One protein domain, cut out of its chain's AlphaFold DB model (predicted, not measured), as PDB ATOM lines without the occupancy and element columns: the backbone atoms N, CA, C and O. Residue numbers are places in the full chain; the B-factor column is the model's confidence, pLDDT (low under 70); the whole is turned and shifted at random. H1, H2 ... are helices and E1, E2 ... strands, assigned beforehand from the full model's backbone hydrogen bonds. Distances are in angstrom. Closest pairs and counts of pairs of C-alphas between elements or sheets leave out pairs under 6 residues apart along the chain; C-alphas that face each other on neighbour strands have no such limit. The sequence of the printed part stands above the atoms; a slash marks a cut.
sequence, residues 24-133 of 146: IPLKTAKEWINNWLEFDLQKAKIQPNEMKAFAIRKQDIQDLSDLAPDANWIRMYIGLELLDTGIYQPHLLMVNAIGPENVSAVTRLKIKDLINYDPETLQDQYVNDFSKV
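Overview. This is residues 24 to 133 of the 146 residues of an uncharacterized protein of Emticicia sp. BO119 (UniProt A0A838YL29). A long two-stranded hairpin, E1 and E2, runs through the middle, with the short strand E3 beside E2; H1 packs on one face of this narrow sheet, and the smaller H2 is over part of the opposite face. H4 runs on from E3 beside the strands, H3 is set off from the sheet, and long loops reach out from this core. The printed part has 110 residues, with four named helices and three named strands in the order H1 H2 E1 E2 H3 E3 H4; the sheet, E1 - E2 - E3, is antiparallel. The class is mixed, helices and strands, though under half of the residues are in named elements. The whole is only just compact, close to loose, with a radius of gyration of the C-alphas of 15.4 A and spans of 41 by 36 by 27 A.

Along the chain. E1 is residues 73 to 82, 28.8 A long, and begins at C-alpha 73 (176.468, 168.006, 270.041). E2, residues 88 to 98, is 30.8 A long, and E3 is residues 126 to 129. H1, residues 26 to 37, begins at C-alpha 26 (167.802, 164.938, 253.609) and is 16.1 A long. H2, residues 58 to 66, is 13.0 A long. H3 is residues 107 to 110, and H4, residues 130 to 133, ends at C-alpha 133 (185.600, 157.463, 253.934).

Arrangement. E1 and E2 are an antiparallel hairpin at 158 degrees, with N 77 and O 93 at 2.8 A and N 91 and O 79 at 2.8 A, within hydrogen-bond range. E3 is antiparallel to E2 at 123 degrees, with N 94 and O 128 within range at 2.9 A. Residues 24 to 25 pair antiparallel with residues 126 to 127 of E3, and residues 112 to 113 with residues 97 to 98 of E2. H1 is on the sheet; its closest C-alphas to E1 are those of Ile 33 and Gly 79, 4.2 A. H2 is on the opposite face, over E2, at a height over the sheet of 10.0 A; on the local plane it is only just slantwise to E2, at 31 degrees. Its closest C-alphas to E2 are those of Leu 64 and Asn 96, 7.4 A. H4 stands at the sheet's level, with the C-alphas of His 91 and Ser 131 5.1 A apart. H3 is not on the sheet and is apart from H1. Every O i to N i+4 pair is within hydrogen-bond range in H1 and H2; H3 and H4 are too short for such a pair.

Size, cuts and confidence. The C-alphas farthest apart are those of Thr 85 and Asn 102, 45.2 A. The printed part has no cut. The links from H1 to H2 and from H3 to E3 are long. The mean pLDDT of the printed part is 76.0, with values under 70 at residues 41 to 52, 105 to 106, 115 to 126 and 132 to 133.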
ATOM      1  N   ILE A  24     174.682 164.436 251.434       80.94
ATOM      2  CA  ILE A  24     173.529 163.799 250.798       80.94
ATOM      3  C   ILE A  24     172.263 164.620 251.064       80.94
ATOM      4  O   ILE A  24     172.170 165.274 252.106       80.94
ATOM      5  N   PRO A  25     171.263 164.597 250.169       86.38
ATOM      6  CA  PRO A  25     169.972 165.214 250.443       86.38
ATOM      7  C   PRO A  25     169.302 164.596 251.678       86.38
ATOM      8  O   PRO A  25     169.368 163.388 251.906       86.38
ATOM      9  N   LEU A  26     168.561 165.393 252.443       83.06
ATOM     10  CA  LEU A  26     167.802 164.938 253.609       83.06
ATOM     11  C   LEU A  26     166.799 163.859 253.227       83.06
ATOM     12  O   LEU A  26     166.555 162.945 254.007       83.06
ATOM     13  N   LYS A  27     166.197 163.969 252.040       85.00
ATOM     14  CA  LYS A  27     165.290 162.943 251.529       85.00
ATOM     15  C   LYS A  27     165.996 161.584 251.469       85.00
ATOM     16  O   LYS A  27     165.454 160.619 251.995       85.00
ATOM     17  N   THR A  28     167.209 161.546 250.920       89.12
ATOM     18  CA  THR A  28     168.062 160.351 250.864       89.12
ATOM     19  C   THR A  28     168.432 159.869 252.266       89.12
ATOM     20  O   THR A  28     168.257 158.698 252.580       89.12
ATOM     21  N   ALA A  29     168.841 160.773 253.158       89.19
ATOM     22  CA  ALA A  29     169.147 160.423 254.544       89.19
ATOM     23  C   ALA A  29     167.949 159.792 255.277       89.19
ATOM     24  O   ALA A  29     168.098 158.787 255.969       89.19
ATOM     25  N   LYS A  30     166.748 160.360 255.112       88.44
ATOM     26  CA  LYS A  30     165.501 159.835 255.688       88.44
ATOM     27  C   LYS A  30     165.159 158.463 255.129       88.44
ATOM     28  O   LYS A  30     164.768 157.592 255.894       88.44
ATOM     29  N   GLU A  31     165.304 158.283 253.821       92.06
ATOM     30  CA  GLU A  31     165.105 156.992 253.167       92.06
ATOM     31  C   GLU A  31     166.034 155.933 253.764       92.06
ATOM     32  O   GLU A  31     165.562 154.893 254.211       92.06
ATOM     33  N   TRP A  32     167.329 156.227 253.884       91.88
ATOM     34  CA  TRP A  32     168.289 155.285 254.454       91.88
ATOM     35  C   TRP A  32     168.014 154.968 255.926       91.88
ATOM     36  O   TRP A  32     168.098 153.811 256.335       91.88
ATOM     37  N   ILE A  33     167.666 155.973 256.733       90.19
ATOM     38  CA  ILE A  33     167.294 155.764 258.139       90.19
ATOM     39  C   ILE A  33     166.031 154.900 258.235       90.19
ATOM     40  O   ILE A  33     165.989 153.976 259.042       90.19
ATOM     41  N   ASN A  34     165.021 155.153 257.403       89.31
ATOM     42  CA  ASN A  34     163.802 154.347 257.386       89.31
ATOM     43  C   ASN A  34     164.095 152.906 256.963       89.31
ATOM     44  O   ASN A  34     163.629 151.986 257.629       89.31
ATOM     45  N   ASN A  35     164.936 152.705 255.945       89.44
ATOM     46  CA  ASN A  35     165.380 151.374 255.540       89.44
ATOM     47  C   ASN A  35     166.036 150.621 256.701       89.44
ATOM     48  O   ASN A  35     165.784 149.433 256.851       89.44
ATOM     49  N   TRP A  36     166.842 151.300 257.530       86.62
ATOM     50  CA  TRP A  36     167.422 150.712 258.743       86.62
ATOM     51  C   TRP A  36     166.356 150.374 259.798       86.62
ATOM     52  O   TRP A  36     166.391 149.297 260.386       86.62
ATOM     53  N   LEU A  37     165.397 151.272 260.049       83.94
ATOM     54  CA  LEU A  37     164.333 151.065 261.043       83.94
ATOM     55  C   LEU A  37     163.361 149.939 260.661       83.94
ATOM     56  O   LEU A  37     162.864 149.234 261.536       83.94
ATOM     57  N   GLU A  38     163.092 149.780 259.369       84.75
ATOM     58  CA  GLU A  38     162.217 148.745 258.808       84.75
ATOM     59  C   GLU A  38     162.981 147.450 258.475       84.75
ATOM     60  O   GLU A  38     162.389 146.481 257.992       84.75
ATOM     61  N   PHE A  39     164.293 147.418 258.733       78.81
ATOM     62  CA  PHE A  39     165.167 146.333 258.316       78.81
ATOM     63  C   PHE A  39     164.866 145.026 259.055       78.81
ATOM     64  O   PHE A  39     165.093 144.883 260.258       78.81
ATOM     65  N   ASP A  40     164.399 144.029 258.306       72.81
ATOM     66  CA  ASP A  40     164.195 142.675 258.810       72.81
ATOM     67  C   ASP A  40     165.514 141.887 258.797       72.81
ATOM     68  O   ASP A  40     165.950 141.367 257.764       72.81
ATOM     69  N   LEU A  41     166.128 141.759 259.978       63.78
ATOM     70  CA  LEU A  41     167.409 141.070 260.183       63.78
ATOM     71  C   LEU A  41     167.419 139.614 259.698       63.78
ATOM     72  O   LEU A  41     168.485 139.075 259.402       63.78
ATOM     73  N   GLN A  42     166.256 138.962 259.600       61.66
ATOM     74  CA  GLN A  42     166.176 137.566 259.163       61.66
ATOM     75  C   GLN A  42     166.315 137.400 257.646       61.66
ATOM     76  O   GLN A  42     166.654 136.315 257.177       61.66
ATOM     77  N   LYS A  43     166.052 138.457 256.867       58.62
ATOM     78  CA  LYS A  43     166.115 138.439 255.393       58.62
ATOM     79  C   LYS A  43     167.402 139.049 254.841       58.62
ATOM     80  O   LYS A  43     167.661 138.967 253.641       58.62
ATOM     81  N   ALA A  44     168.193 139.668 255.705       58.75
ATOM     82  CA  ALA A  44     169.376 140.421 255.347       58.75
ATOM     83  C   ALA A  44     170.623 139.540 255.172       58.75
ATOM     84  O   ALA A  44     170.877 138.626 255.955       58.75
ATOM     85  N   LYS A  45     171.456 139.889 254.182       61.56
ATOM     86  CA  LYS A  45     172.851 139.413 254.084       61.56
ATOM     87  C   LYS A  45     173.818 140.191 254.979       61.56
ATOM     88  O   LYS A  45     174.973 139.806 255.045       61.56
ATOM     89  N   ILE A  46     173.354 141.280 255.591       59.91
ATOM     90  CA  ILE A  46     174.102 142.037 256.590       59.91
ATOM     91  C   ILE A  46     173.509 141.697 257.942       59.91
ATOM     92  O   ILE A  46     172.375 142.071 258.248       59.91
ATOM     93  N   GLN A  47     174.275 140.984 258.749       60.22
ATOM     94  CA  GLN A  47     173.966 140.798 260.152       60.22
ATOM     95  C   GLN A  47     174.475 142.036 260.917       60.22
ATOM     96  O   GLN A  47     175.585 142.496 260.660       60.22
ATOM     97  N   PRO A  48     173.729 142.624 261.869       55.31
ATOM     98  CA  PRO A  48     174.184 143.819 262.593       55.31
ATOM     99  C   PRO A  48     175.511 143.638 263.343       55.31
ATOM    100  O   PRO A  48     176.190 144.617 263.623       55.31
ATOM    101  N   ASN A  49     175.890 142.395 263.651       57.62
ATOM    102  CA  ASN A  49     177.193 142.044 264.220       57.62
ATOM    103  C   ASN A  49     178.350 142.066 263.192       57.62
ATOM    104  O   ASN A  49     179.511 142.007 263.592       57.62
ATOM    105  N   GLU A  50     178.062 142.152 261.891       60.19
ATOM    106  CA  GLU A  50     179.053 142.330 260.821       60.19
ATOM    107  C   GLU A  50     179.452 143.801 260.649       60.19
ATOM    108  O   GLU A  50     180.546 144.094 260.171       60.19
ATOM    109  N   MET A  51     178.609 144.741 261.088       68.44
ATOM    110  CA  MET A  51     178.936 146.165 261.111       68.44
ATOM    111  C   MET A  51     179.758 146.486 262.364       68.44
ATOM    112  O   MET A  51     179.214 146.792 263.424       68.44
ATOM    113  N   LYS A  52     181.087 146.393 262.247       66.62
ATOM    114  CA  LYS A  52     182.001 146.532 263.395       66.62
ATOM    115  C   LYS A  52     182.481 147.962 263.638       66.62
ATOM    116  O   LYS A  52     182.615 148.368 264.789       66.62
ATOM    117  N   ALA A  53     182.722 148.740 262.581       75.12
ATOM    118  CA  ALA A  53     183.165 150.127 262.697       75.12
ATOM    119  C   ALA A  53     182.967 150.908 261.390       75.12
ATOM    120  O   ALA A  53     182.946 150.326 260.308       75.12
ATOM    121  N   PHE A  54     182.904 152.236 261.504       78.00
ATOM    122  CA  PHE A  54     183.063 153.162 260.384       78.00
ATOM    123  C   PHE A  54     184.382 153.914 260.552       78.00
ATOM    124  O   PHE A  54     184.653 154.457 261.626       78.00
ATOM    125  N   ALA A  55     185.193 153.969 259.496       75.12
ATOM    126  CA  ALA A  55     186.396 154.791 259.480       75.12
ATOM    127  C   ALA A  55     186.062 156.193 258.954       75.12
ATOM    128  O   ALA A  55     185.582 156.344 257.835       75.12
ATOM    129  N   ILE A  56     186.337 157.212 259.766       78.00
ATOM    130  CA  ILE A  56     186.138 158.630 259.442       78.00
ATOM    131  C   ILE A  56     187.460 159.373 259.644       78.00
ATOM    132  O   ILE A  56     188.203 159.058 260.580       78.00
ATOM    133  N   ARG A  57     187.792 160.361 258.799       77.38
ATOM    134  CA  ARG A  57     188.998 161.164 259.053       77.38
ATOM    135  C   ARG A  57     188.712 162.119 260.199       77.38
ATOM    136  O   ARG A  57     187.627 162.675 260.320       77.38
ATOM    137  N   LYS A  58     189.731 162.391 261.006       78.50
ATOM    138  CA  LYS A  58     189.639 163.410 262.057       78.50
ATOM    139  C   LYS A  58     189.263 164.790 261.500       78.50
ATOM    140  O   LYS A  58     188.463 165.479 262.119       78.50
ATOM    141  N   GLN A  59     189.819 165.154 260.341       78.25
ATOM    142  CA  GLN A  59     189.543 166.436 259.686       78.25
ATOM    143  C   GLN A  59     188.054 166.597 259.363       78.25
ATOM    144  O   GLN A  59     187.496 167.656 259.602       78.25
ATOM    145  N   ASP A  60     187.393 165.519 258.944       77.94
ATOM    146  CA  ASP A  60     185.977 165.531 258.581       77.94
ATOM    147  C   ASP A  60     185.071 165.920 259.774       77.94
ATOM    148  O   ASP A  60     184.068 166.612 259.610       77.94
ATOM    149  N   ILE A  61     185.453 165.546 261.003       79.69
ATOM    150  CA  ILE A  61     184.753 165.946 262.240       79.69
ATOM    151  C   ILE A  61     185.015 167.422 262.582       79.69
ATOM    152  O   ILE A  61     184.141 168.111 263.116       79.69
ATOM    153  N   GLN A  62     186.228 167.908 262.310       82.25
ATOM    154  CA  GLN A  62     186.599 169.306 262.550       82.25
ATOM    155  C   GLN A  62     185.841 170.221 261.588       82.25
ATOM    156  O   GLN A  62     185.175 171.149 262.039       82.25
ATOM    157  N   ASP A  63     185.828 169.872 260.302       76.75
ATOM    158  CA  ASP A  63     185.078 170.590 259.270       76.75
ATOM    159  C   ASP A  63     183.575 170.602 259.595       76.75
ATOM    160  O   ASP A  63     182.909 171.628 259.459       76.75
ATOM    161  N   LEU A  64     183.032 169.484 260.103       77.12
ATOM    162  CA  LEU A  64     181.646 169.411 260.570       77.12
ATOM    163  C   LEU A  64     181.353 170.421 261.689       77.12
ATOM    164  O   LEU A  64     180.278 171.021 261.695       77.12
ATOM    165  N   SER A  65     182.292 170.615 262.616       75.62
ATOM    166  CA  SER A  65     182.146 171.569 263.723       75.62
ATOM    167  C   SER A  65     182.144 173.018 263.220       75.62
ATOM    168  O   SER A  65     181.334 173.825 263.671       75.62
ATOM    169  N   ASP A  66     182.979 173.331 262.225       78.06
ATOM    170  CA  ASP A  66     183.067 174.672 261.632       78.06
ATOM    171  C   ASP A  66     181.789 175.068 260.864       78.06
ATOM    172  O   ASP A  66     181.462 176.252 260.760       78.06
ATOM    173  N   LEU A  67     181.025 174.089 260.359       72.31
ATOM    174  CA  LEU A  67     179.758 174.330 259.655       72.31
ATOM    175  C   LEU A  67     178.626 174.831 260.564       72.31
ATOM    176  O   LEU A  67     177.684 175.444 260.060       72.31
ATOM    177  N   ALA A  68     178.669 174.544 261.866       76.12
ATOM    178  CA  ALA A  68     177.647 174.978 262.816       76.12
ATOM    179  C   ALA A  68     178.287 175.348 264.166       76.12
ATOM    180  O   ALA A  68     178.246 174.545 265.096       76.12
ATOM    181  N   PRO A  69     178.830 176.572 264.305       76.69
ATOM    182  CA  PRO A  69     179.531 177.010 265.518       76.69
ATOM    183  C   PRO A  69     178.676 176.974 266.792       76.69
ATOM    184  O   PRO A  69     179.206 176.824 267.890       76.69
ATOM    185  N   ASP A  70     177.353 177.094 266.646       79.38
ATOM    186  CA  ASP A  70     176.391 177.041 267.753       79.38
ATOM    187  C   ASP A  70     176.026 175.597 268.161       79.38
ATOM    188  O   ASP A  70     175.293 175.379 269.132       79.38
ATOM    189  N   ALA A  71     176.505 174.591 267.420       83.56
ATOM    190  CA  ALA A  71     176.319 173.188 267.754       83.56
ATOM    191  C   ALA A  71     177.244 172.789 268.906       83.56
ATOM    192  O   ALA A  71     178.455 172.981 268.859       83.56
ATOM    193  N   ASN A  72     176.678 172.158 269.930       86.19
ATOM    194  CA  ASN A  72     177.433 171.594 271.050       86.19
ATOM    195  C   ASN A  72     177.289 170.068 271.160       86.19
ATOM    196  O   ASN A  72     177.778 169.460 272.112       86.19
ATOM    197  N   TRP A  73     176.634 169.447 270.178       84.31
ATOM    198  CA  TRP A  73     176.468 168.006 270.041       84.31
ATOM    199  C   TRP A  73     176.633 167.581 268.583       84.31
ATOM    200  O   TRP A  73     176.339 168.336 267.662       84.31
ATOM    201  N   ILE A  74     177.020 166.323 268.378       85.88
ATOM    202  CA  ILE A  74     176.903 165.632 267.092       85.88
ATOM    203  C   ILE A  74     176.007 164.423 267.326       85.88
ATOM    204  O   ILE A  74     176.264 163.612 268.221       85.88
ATOM    205  N   ARG A  75     174.945 164.297 266.531       87.38
ATOM    206  CA  ARG A  75     174.128 163.088 266.485       87.38
ATOM    207  C   ARG A  75     174.565 162.236 265.307       87.38
ATOM    208  O   ARG A  75     174.703 162.728 264.192       87.38
ATOM    209  N   MET A  76     174.745 160.952 265.573       88.25
ATOM    210  CA  MET A  76     175.066 159.958 264.560       88.25
ATOM    211  C   MET A  76     173.848 159.072 264.315       88.25
ATOM    212  O   MET A  76     173.180 158.659 265.268       88.25
ATOM    213  N   TYR A  77     173.582 158.773 263.050       87.75
ATOM    214  CA  TYR A  77     172.571 157.823 262.609       87.75
ATOM    215  C   TYR A  77     173.222 156.742 261.762       87.75
ATOM    216  O   TYR A  77     174.168 157.009 261.024       87.75
ATOM    217  N   ILE A  78     172.671 155.537 261.833       86.81
ATOM    218  CA  ILE A  78     172.983 154.474 260.885       86.81
ATOM    219  C   ILE A  78     171.802 154.385 259.919       86.81
ATOM    220  O   ILE A  78     170.649 154.366 260.352       86.81
ATOM    221  N   GLY A  79     172.095 154.377 258.622       88.44
ATOM    222  CA  GLY A  79     171.119 154.186 257.554       88.44
ATOM    223  C   GLY A  79     171.533 153.050 256.623       88.44
ATOM    224  O   GLY A  79     172.696 152.649 256.618       88.44
ATOM    225  N   LEU A  80     170.585 152.537 255.836       87.69
ATOM    226  CA  LEU A  80     170.840 151.548 254.790       87.69
ATOM    227  C   LEU A  80     170.485 152.098 253.407       87.69
ATOM    228  O   LEU A  80     169.319 152.375 253.119       87.69
ATOM    229  N   GLU A  81     171.477 152.185 252.532       89.56
ATOM    230  CA  GLU A  81     171.268 152.411 251.104       89.56
ATOM    231  C   GLU A  81     170.891 151.085 250.434       89.56
ATOM    232  O   GLU A  81     171.590 150.090 250.605       89.56
ATOM    233  N   LEU A  82     169.793 151.045 249.676       86.75
ATOM    234  CA  LEU A  82     169.471 149.894 248.831       86.75
ATOM    235  C   LEU A  82     170.131 150.087 247.463       86.75
ATOM    236  O   LEU A  82     169.683 150.914 246.674       86.75
ATOM    237  N   LEU A  83     171.181 149.319 247.186       85.38
ATOM    238  CA  LEU A  83     171.872 149.351 245.898       85.38
ATOM    239  C   LEU A  83     171.023 148.688 244.804       85.38
ATOM    240  O   LEU A  83     170.238 147.779 245.086       85.38
ATOM    241  N   ASP A  84     171.272 149.036 243.538       83.19
ATOM    242  CA  ASP A  84     170.612 148.425 242.366       83.19
ATOM    243  C   ASP A  84     170.748 146.892 242.320       83.19
ATOM    244  O   ASP A  84     169.929 146.186 241.733       83.19
ATOM    245  N   THR A  85     171.775 146.347 242.977       80.31
ATOM    246  CA  THR A  85     171.999 144.904 243.128       80.31
ATOM    247  C   THR A  85     171.038 144.232 244.119       80.31
ATOM    248  O   THR A  85     171.136 143.023 244.334       80.31
ATOM    249  N   GLY A  86     170.159 144.994 244.778       80.88
ATOM    250  CA  GLY A  86     169.274 144.533 245.850       80.88
ATOM    251  C   GLY A  86     169.993 144.282 247.180       80.88
ATOM    252  O   GLY A  86     169.456 143.605 248.055       80.88
ATOM    253  N   ILE A  87     171.227 144.773 247.321       80.81
ATOM    254  CA  ILE A  87     172.028 144.644 248.543       80.81
ATOM    255  C   ILE A  87     171.885 145.942 249.325       80.81
ATOM    256  O   ILE A  87     172.032 147.020 248.759       80.81
ATOM    257  N   TYR A  88     171.620 145.827 250.622       83.25
ATOM    258  CA  TYR A  88     171.686 146.975 251.511       83.25
ATOM    259  C   TYR A  88     173.137 147.264 251.879       83.25
ATOM    260  O   TYR A  88     173.865 146.337 252.217       83.25
ATOM    261  N   GLN A  89     173.544 148.525 251.830       83.19
ATOM    262  CA  GLN A  89     174.852 149.005 252.255       83.19
ATOM    263  C   GLN A  89     174.676 149.917 253.479       83.19
ATOM    264  O   GLN A  89     173.786 150.766 253.463       83.19
ATOM    265  N   PRO A  90     175.464 149.754 254.557       84.44
ATOM    266  CA  PRO A  90     175.347 150.582 255.749       84.44
ATOM    267  C   PRO A  90     176.084 151.915 255.591       84.44
ATOM    268  O   PRO A  90     177.222 151.958 255.132       84.44
ATOM    269  N   HIS A  91     175.444 152.998 256.031       86.44
ATOM    270  CA  HIS A  91     175.982 154.358 256.010       86.44
ATOM    271  C   HIS A  91     175.930 154.981 257.411       86.44
ATOM    272  O   HIS A  91     174.953 154.805 258.142       86.44
ATOM    273  N   LEU A  92     176.971 155.738 257.773       87.25
ATOM    274  CA  LEU A  92     177.043 156.540 258.992       87.25
ATOM    275  C   LEU A  92     176.774 157.997 258.640       87.25
ATOM    276  O   LEU A  92     177.597 158.667 258.011       87.25
ATOM    277  N   LEU A  93     175.626 158.483 259.088       88.44
ATOM    278  CA  LEU A  93     175.210 159.860 258.904       88.44
ATOM    279  C   LEU A  93     175.519 160.658 260.166       88.44
ATOM    280  O   LEU A  93     175.247 160.192 261.273       88.44
ATOM    281  N   MET A  94     176.043 161.871 260.019       87.88
ATOM    282  CA  MET A  94     176.296 162.769 261.146       87.88
ATOM    283  C   MET A  94     175.624 164.118 260.947       87.88
ATOM    284  O   MET A  94     175.687 164.738 259.882       87.88
ATOM    285  N   VAL A  95     174.999 164.582 262.021       84.88
ATOM    286  CA  VAL A  95     174.225 165.816 262.055       84.88
ATOM    287  C   VAL A  95     174.677 166.628 263.259       84.88
ATOM    288  O   VAL A  95     174.727 166.116 264.379       84.88
ATOM    289  N   ASN A  96     175.007 167.898 263.031       83.94
ATOM    290  CA  ASN A  96     175.224 168.843 264.120       83.94
ATOM    291  C   ASN A  96     173.949 168.955 264.952       83.94
ATOM    292  O   ASN A  96     172.847 168.892 264.419       83.94
ATOM    293  N   ALA A  97     174.073 169.100 266.261       83.19
ATOM    294  CA  ALA A  97     172.936 169.146 267.159       83.19
ATOM    295  C   ALA A  97     173.170 170.149 268.288       83.19
ATOM    296  O   ALA A  97     174.300 170.444 268.677       83.19
ATOM    297  N   ILE A  98     172.070 170.665 268.825       86.44
ATOM    298  CA  ILE A  98     172.069 171.595 269.949       86.44
ATOM    299  C   ILE A  98     171.296 170.999 271.118       86.44
ATOM    300  O   ILE A  98     170.234 170.390 270.959       86.44
ATOM    301  N   GLY A  99     171.825 171.168 272.320       84.94
ATOM    302  CA  GLY A  99     171.218 170.625 273.522       84.94
ATOM    303  C   GLY A  99     171.838 171.186 274.796       84.94
ATOM    304  O   GLY A  99     172.761 171.994 274.749       84.94
ATOM    305  N   PRO A 100     171.334 170.780 275.967       83.38
ATOM    306  CA  PRO A 100     171.951 171.145 277.236       83.38
ATOM    307  C   PRO A 100     173.356 170.536 277.358       83.38
ATOM    308  O   PRO A 100     173.554 169.376 277.005       83.38
ATOM    309  N   GLU A 101     174.310 171.295 277.900       79.19
ATOM    310  CA  GLU A 101     175.688 170.825 278.141       79.19
ATOM    311  C   GLU A 101     175.741 169.727 279.214       79.19
ATOM    312  O   GLU A 101     176.467 168.744 279.090       79.19
ATOM    313  N   ASN A 102     174.914 169.857 280.255       79.62
ATOM    314  CA  ASN A 102     174.822 168.870 281.325       79.62
ATOM    315  C   ASN A 102     173.844 167.747 280.960       79.62
ATOM    316  O   ASN A 102     172.630 167.945 280.798       79.62
ATOM    317  N   VAL A 103     174.389 166.536 280.868       75.19
ATOM    318  CA  VAL A 103     173.688 165.359 280.355       75.19
ATOM    319  C   VAL A 103     173.189 164.466 281.486       75.19
ATOM    320  O   VAL A 103     173.959 163.931 282.276       75.19
ATOM    321  N   SER A 104     171.885 164.227 281.502       75.69
ATOM    322  CA  SER A 104     171.236 163.087 282.134       75.69
ATOM    323  C   SER A 104     170.506 162.290 281.051       75.69
ATOM    324  O   SER A 104     170.304 162.782 279.937       75.69
ATOM    325  N   ALA A 105     170.061 161.071 281.361       68.06
ATOM    326  CA  ALA A 105     169.269 160.272 280.420       68.06
ATOM    327  C   ALA A 105     168.040 161.041 279.883       68.06
ATOM    328  O   ALA A 105     167.699 160.929 278.710       68.06
ATOM    329  N   VAL A 106     167.431 161.892 280.716       69.75
ATOM    330  CA  VAL A 106     166.266 162.711 280.350       69.75
ATOM    331  C   VAL A 106     166.658 163.908 279.481       69.75
ATOM    332  O   VAL A 106     165.912 164.284 278.577       69.75
ATOM    333  N   THR A 107     167.820 164.527 279.715       73.44
ATOM    334  CA  THR A 107     168.242 165.687 278.914       73.44
ATOM    335  C   THR A 107     168.789 165.300 277.540       73.44
ATOM    336  O   THR A 107     168.719 166.129 276.636       73.44
ATOM    337  N   ARG A 108     169.191 164.034 277.315       71.56
ATOM    338  CA  ARG A 108     169.541 163.518 275.970       71.56
ATOM    339  C   ARG A 108     168.392 163.602 274.964       71.56
ATOM    340  O   ARG A 108     168.633 163.846 273.786       71.56
ATOM    341  N   LEU A 109     167.143 163.462 275.414       74.38
ATOM    342  CA  LEU A 109     165.957 163.611 274.557       74.38
ATOM    343  C   LEU A 109     165.713 165.064 274.118       74.38
ATOM    344  O   LEU A 109     164.930 165.309 273.206       74.38
ATOM    345  N   LYS A 110     166.370 166.033 274.767       77.38
ATOM    346  CA  LYS A 110     166.269 167.459 274.430       77.38
ATOM    347  C   LYS A 110     167.296 167.900 273.386       77.38
ATOM    348  O   LYS A 110     167.240 169.053 272.971       77.38
ATOM    349  N   ILE A 111     168.212 167.015 272.988       80.75
ATOM    350  CA  ILE A 111     169.180 167.270 271.919       80.75
ATOM    351  C   ILE A 111     168.418 167.296 270.593       80.75
ATOM    352  O   ILE A 111     167.793 166.301 270.217       80.75
ATOM    353  N   LYS A 112     168.468 168.429 269.898       82.69
ATOM    354  CA  LYS A 112     167.786 168.650 268.623       82.69
ATOM    355  C   LYS A 112     168.797 168.745 267.503       82.69
ATOM    356  O   LYS A 112     169.795 169.448 267.633       82.69
ATOM    357  N   ASP A 113     168.494 168.086 266.403       79.19
ATOM    358  CA  ASP A 113     169.336 168.122 265.221       79.19
ATOM    359  C   ASP A 113     169.238 169.491 264.554       79.19
ATOM    360  O   ASP A 113     168.147 170.001 264.288       79.19
ATOM    361  N   LEU A 114     170.392 170.079 264.275       72.06
ATOM    362  CA  LEU A 114     170.554 171.236 263.415       72.06
ATOM    363  C   LEU A 114     170.612 170.735 261.976       72.06
ATOM    364  O   LEU A 114     171.667 170.613 261.357       72.06
ATOM    365  N   ILE A 115     169.439 170.402 261.458       68.56
ATOM    366  CA  ILE A 115     169.259 170.191 260.030       68.56
ATOM    367  C   ILE A 115     169.000 171.578 259.453       68.56
ATOM    368  O   ILE A 115     168.019 172.213 259.841       68.56
ATOM    369  N   ASN A 116     169.907 172.072 258.606       60.66
ATOM    370  CA  ASN A 116     169.871 173.423 258.036       60.66
ATOM    371  C   ASN A 116     168.508 173.710 257.383       60.66
ATOM    372  O   ASN A 116     168.269 173.361 256.231       60.66
ATOM    373  N   TYR A 117     167.593 174.317 258.137       45.28
ATOM    374  CA  TYR A 117     166.310 174.805 257.656       45.28
ATOM    375  C   TYR A 117     166.480 176.269 257.302       45.28
ATOM    376  O   TYR A 117     166.602 177.112 258.189       45.28
ATOM    377  N   ASP A 118     166.479 176.546 256.004       50.72
ATOM    378  CA  ASP A 118     166.231 177.879 255.491       50.72
ATOM    379  C   ASP A 118     164.754 177.963 255.047       50.72
ATOM    380  O   ASP A 118     164.395 177.427 253.992       50.72
ATOM    381  N   PRO A 119     163.870 178.576 255.861       46.47
ATOM    382  CA  PRO A 119     162.468 178.775 255.503       46.47
ATOM    383  C   PRO A 119     162.274 179.653 254.264       46.47
ATOM    384  O   PRO A 119     161.195 179.614 253.674       46.47
ATOM    385  N   GLU A 120     163.265 180.471 253.901       49.19
ATOM    386  CA  GLU A 120     163.154 181.471 252.840       49.19
ATOM    387  C   GLU A 120     163.588 180.922 251.478       49.19
ATOM    388  O   GLU A 120     163.006 181.296 250.460       49.19
ATOM    389  N   THR A 121     164.565 180.008 251.433       53.06
ATOM    390  CA  THR A 121     165.110 179.500 250.159       53.06
ATOM    391  C   THR A 121     164.544 178.159 249.701       53.06
ATOM    392  O   THR A 121     164.767 177.794 248.546       53.06
ATOM    393  N   LEU A 122     163.803 177.430 250.552       45.12
ATOM    394  CA  LEU A 122     163.238 176.100 250.245       45.12
ATOM    395  C   LEU A 122     164.270 175.105 249.666       45.12
ATOM    396  O   LEU A 122     163.891 174.158 248.976       45.12
ATOM    397  N   GLN A 123     165.568 175.315 249.908       51.72
ATOM    398  CA  GLN A 123     166.611 174.439 249.381       51.72
ATOM    399  C   GLN A 123     166.548 173.062 250.046       51.72
ATOM    400  O   GLN A 123     166.244 172.939 251.236       51.72
ATOM    401  N   ASP A 124     166.864 172.026 249.264       54.84
ATOM    402  CA  ASP A 124     167.003 170.668 249.778       54.84
ATOM    403  C   ASP A 124     168.009 170.664 250.933       54.84
ATOM    404  O   ASP A 124     169.169 171.049 250.786       54.84
ATOM    405  N   GLN A 125     167.542 170.258 252.114       66.81
ATOM    406  CA  GLN A 125     168.390 170.148 253.295       66.81
ATOM    407  C   GLN A 125     169.429 169.052 253.055       66.81
ATOM    408  O   GLN A 125     169.101 168.031 252.455       66.81
ATOM    409  N   TYR A 126     170.650 169.223 253.556       69.25
ATOM    410  CA  TYR A 126     171.703 168.213 253.442       69.25
ATOM    411  C   TYR A 126     172.003 167.569 254.794       69.25
ATOM    412  O   TYR A 126     171.919 168.208 255.843       69.25
ATOM    413  N   VAL A 127     172.374 166.296 254.746       74.50
ATOM    414  CA  VAL A 127     172.896 165.504 255.861       74.50
ATOM    415  C   VAL A 127     174.279 165.012 255.462       74.50
ATOM    416  O   VAL A 127     174.504 164.703 254.291       74.50
ATOM    417  N   ASN A 128     175.212 164.955 256.410       75.56
ATOM    418  CA  ASN A 128     176.554 164.487 256.100       75.56
ATOM    419  C   ASN A 128     176.610 162.957 256.179       75.56
ATOM    420  O   ASN A 128     176.296 162.387 257.221       75.56
ATOM    421  N   ASP A 129     177.013 162.310 255.092       75.00
ATOM    422  CA  ASP A 129     177.323 160.890 254.996       75.00
ATOM    423  C   ASP A 129     178.839 160.684 255.063       75.00
ATOM    424  O   ASP A 129     179.569 160.893 254.088       75.00
ATOM    425  N   PHE A 130     179.315 160.250 256.227       75.94
ATOM    426  CA  PHE A 130     180.736 160.011 256.474       75.94
ATOM    427  C   PHE A 130     181.157 158.564 256.192       75.94
ATOM    428  O   PHE A 130     182.329 158.225 256.345       75.94
ATOM    429  N   SER A 131     180.245 157.709 255.717       70.31
ATOM    430  CA  SER A 131     180.588 156.330 255.339       70.31
ATOM    431  C   SER A 131     181.475 156.236 254.102       70.31
ATOM    432  O   SER A 131     182.218 155.271 253.972       70.31
ATOM    433  N   LYS A 132     181.468 157.245 253.223       65.38
ATOM    434  CA  LYS A 132     182.285 157.269 251.994       65.38
ATOM    435  C   LYS A 132     183.793 157.262 252.244       65.38
ATOM    436  O   LYS A 132     184.572 157.033 251.325       65.38
ATOM    437  N   VAL A 133     184.207 157.543 253.476       59.00
ATOM    438  CA  VAL A 133     185.600 157.463 253.934       59.00
ATOM    439  C   VAL A 133     185.968 156.037 254.360       59.00
ATOM    440  O   VAL A 133     187.148 155.700 254.460       59.00
TER     441      VAL A 133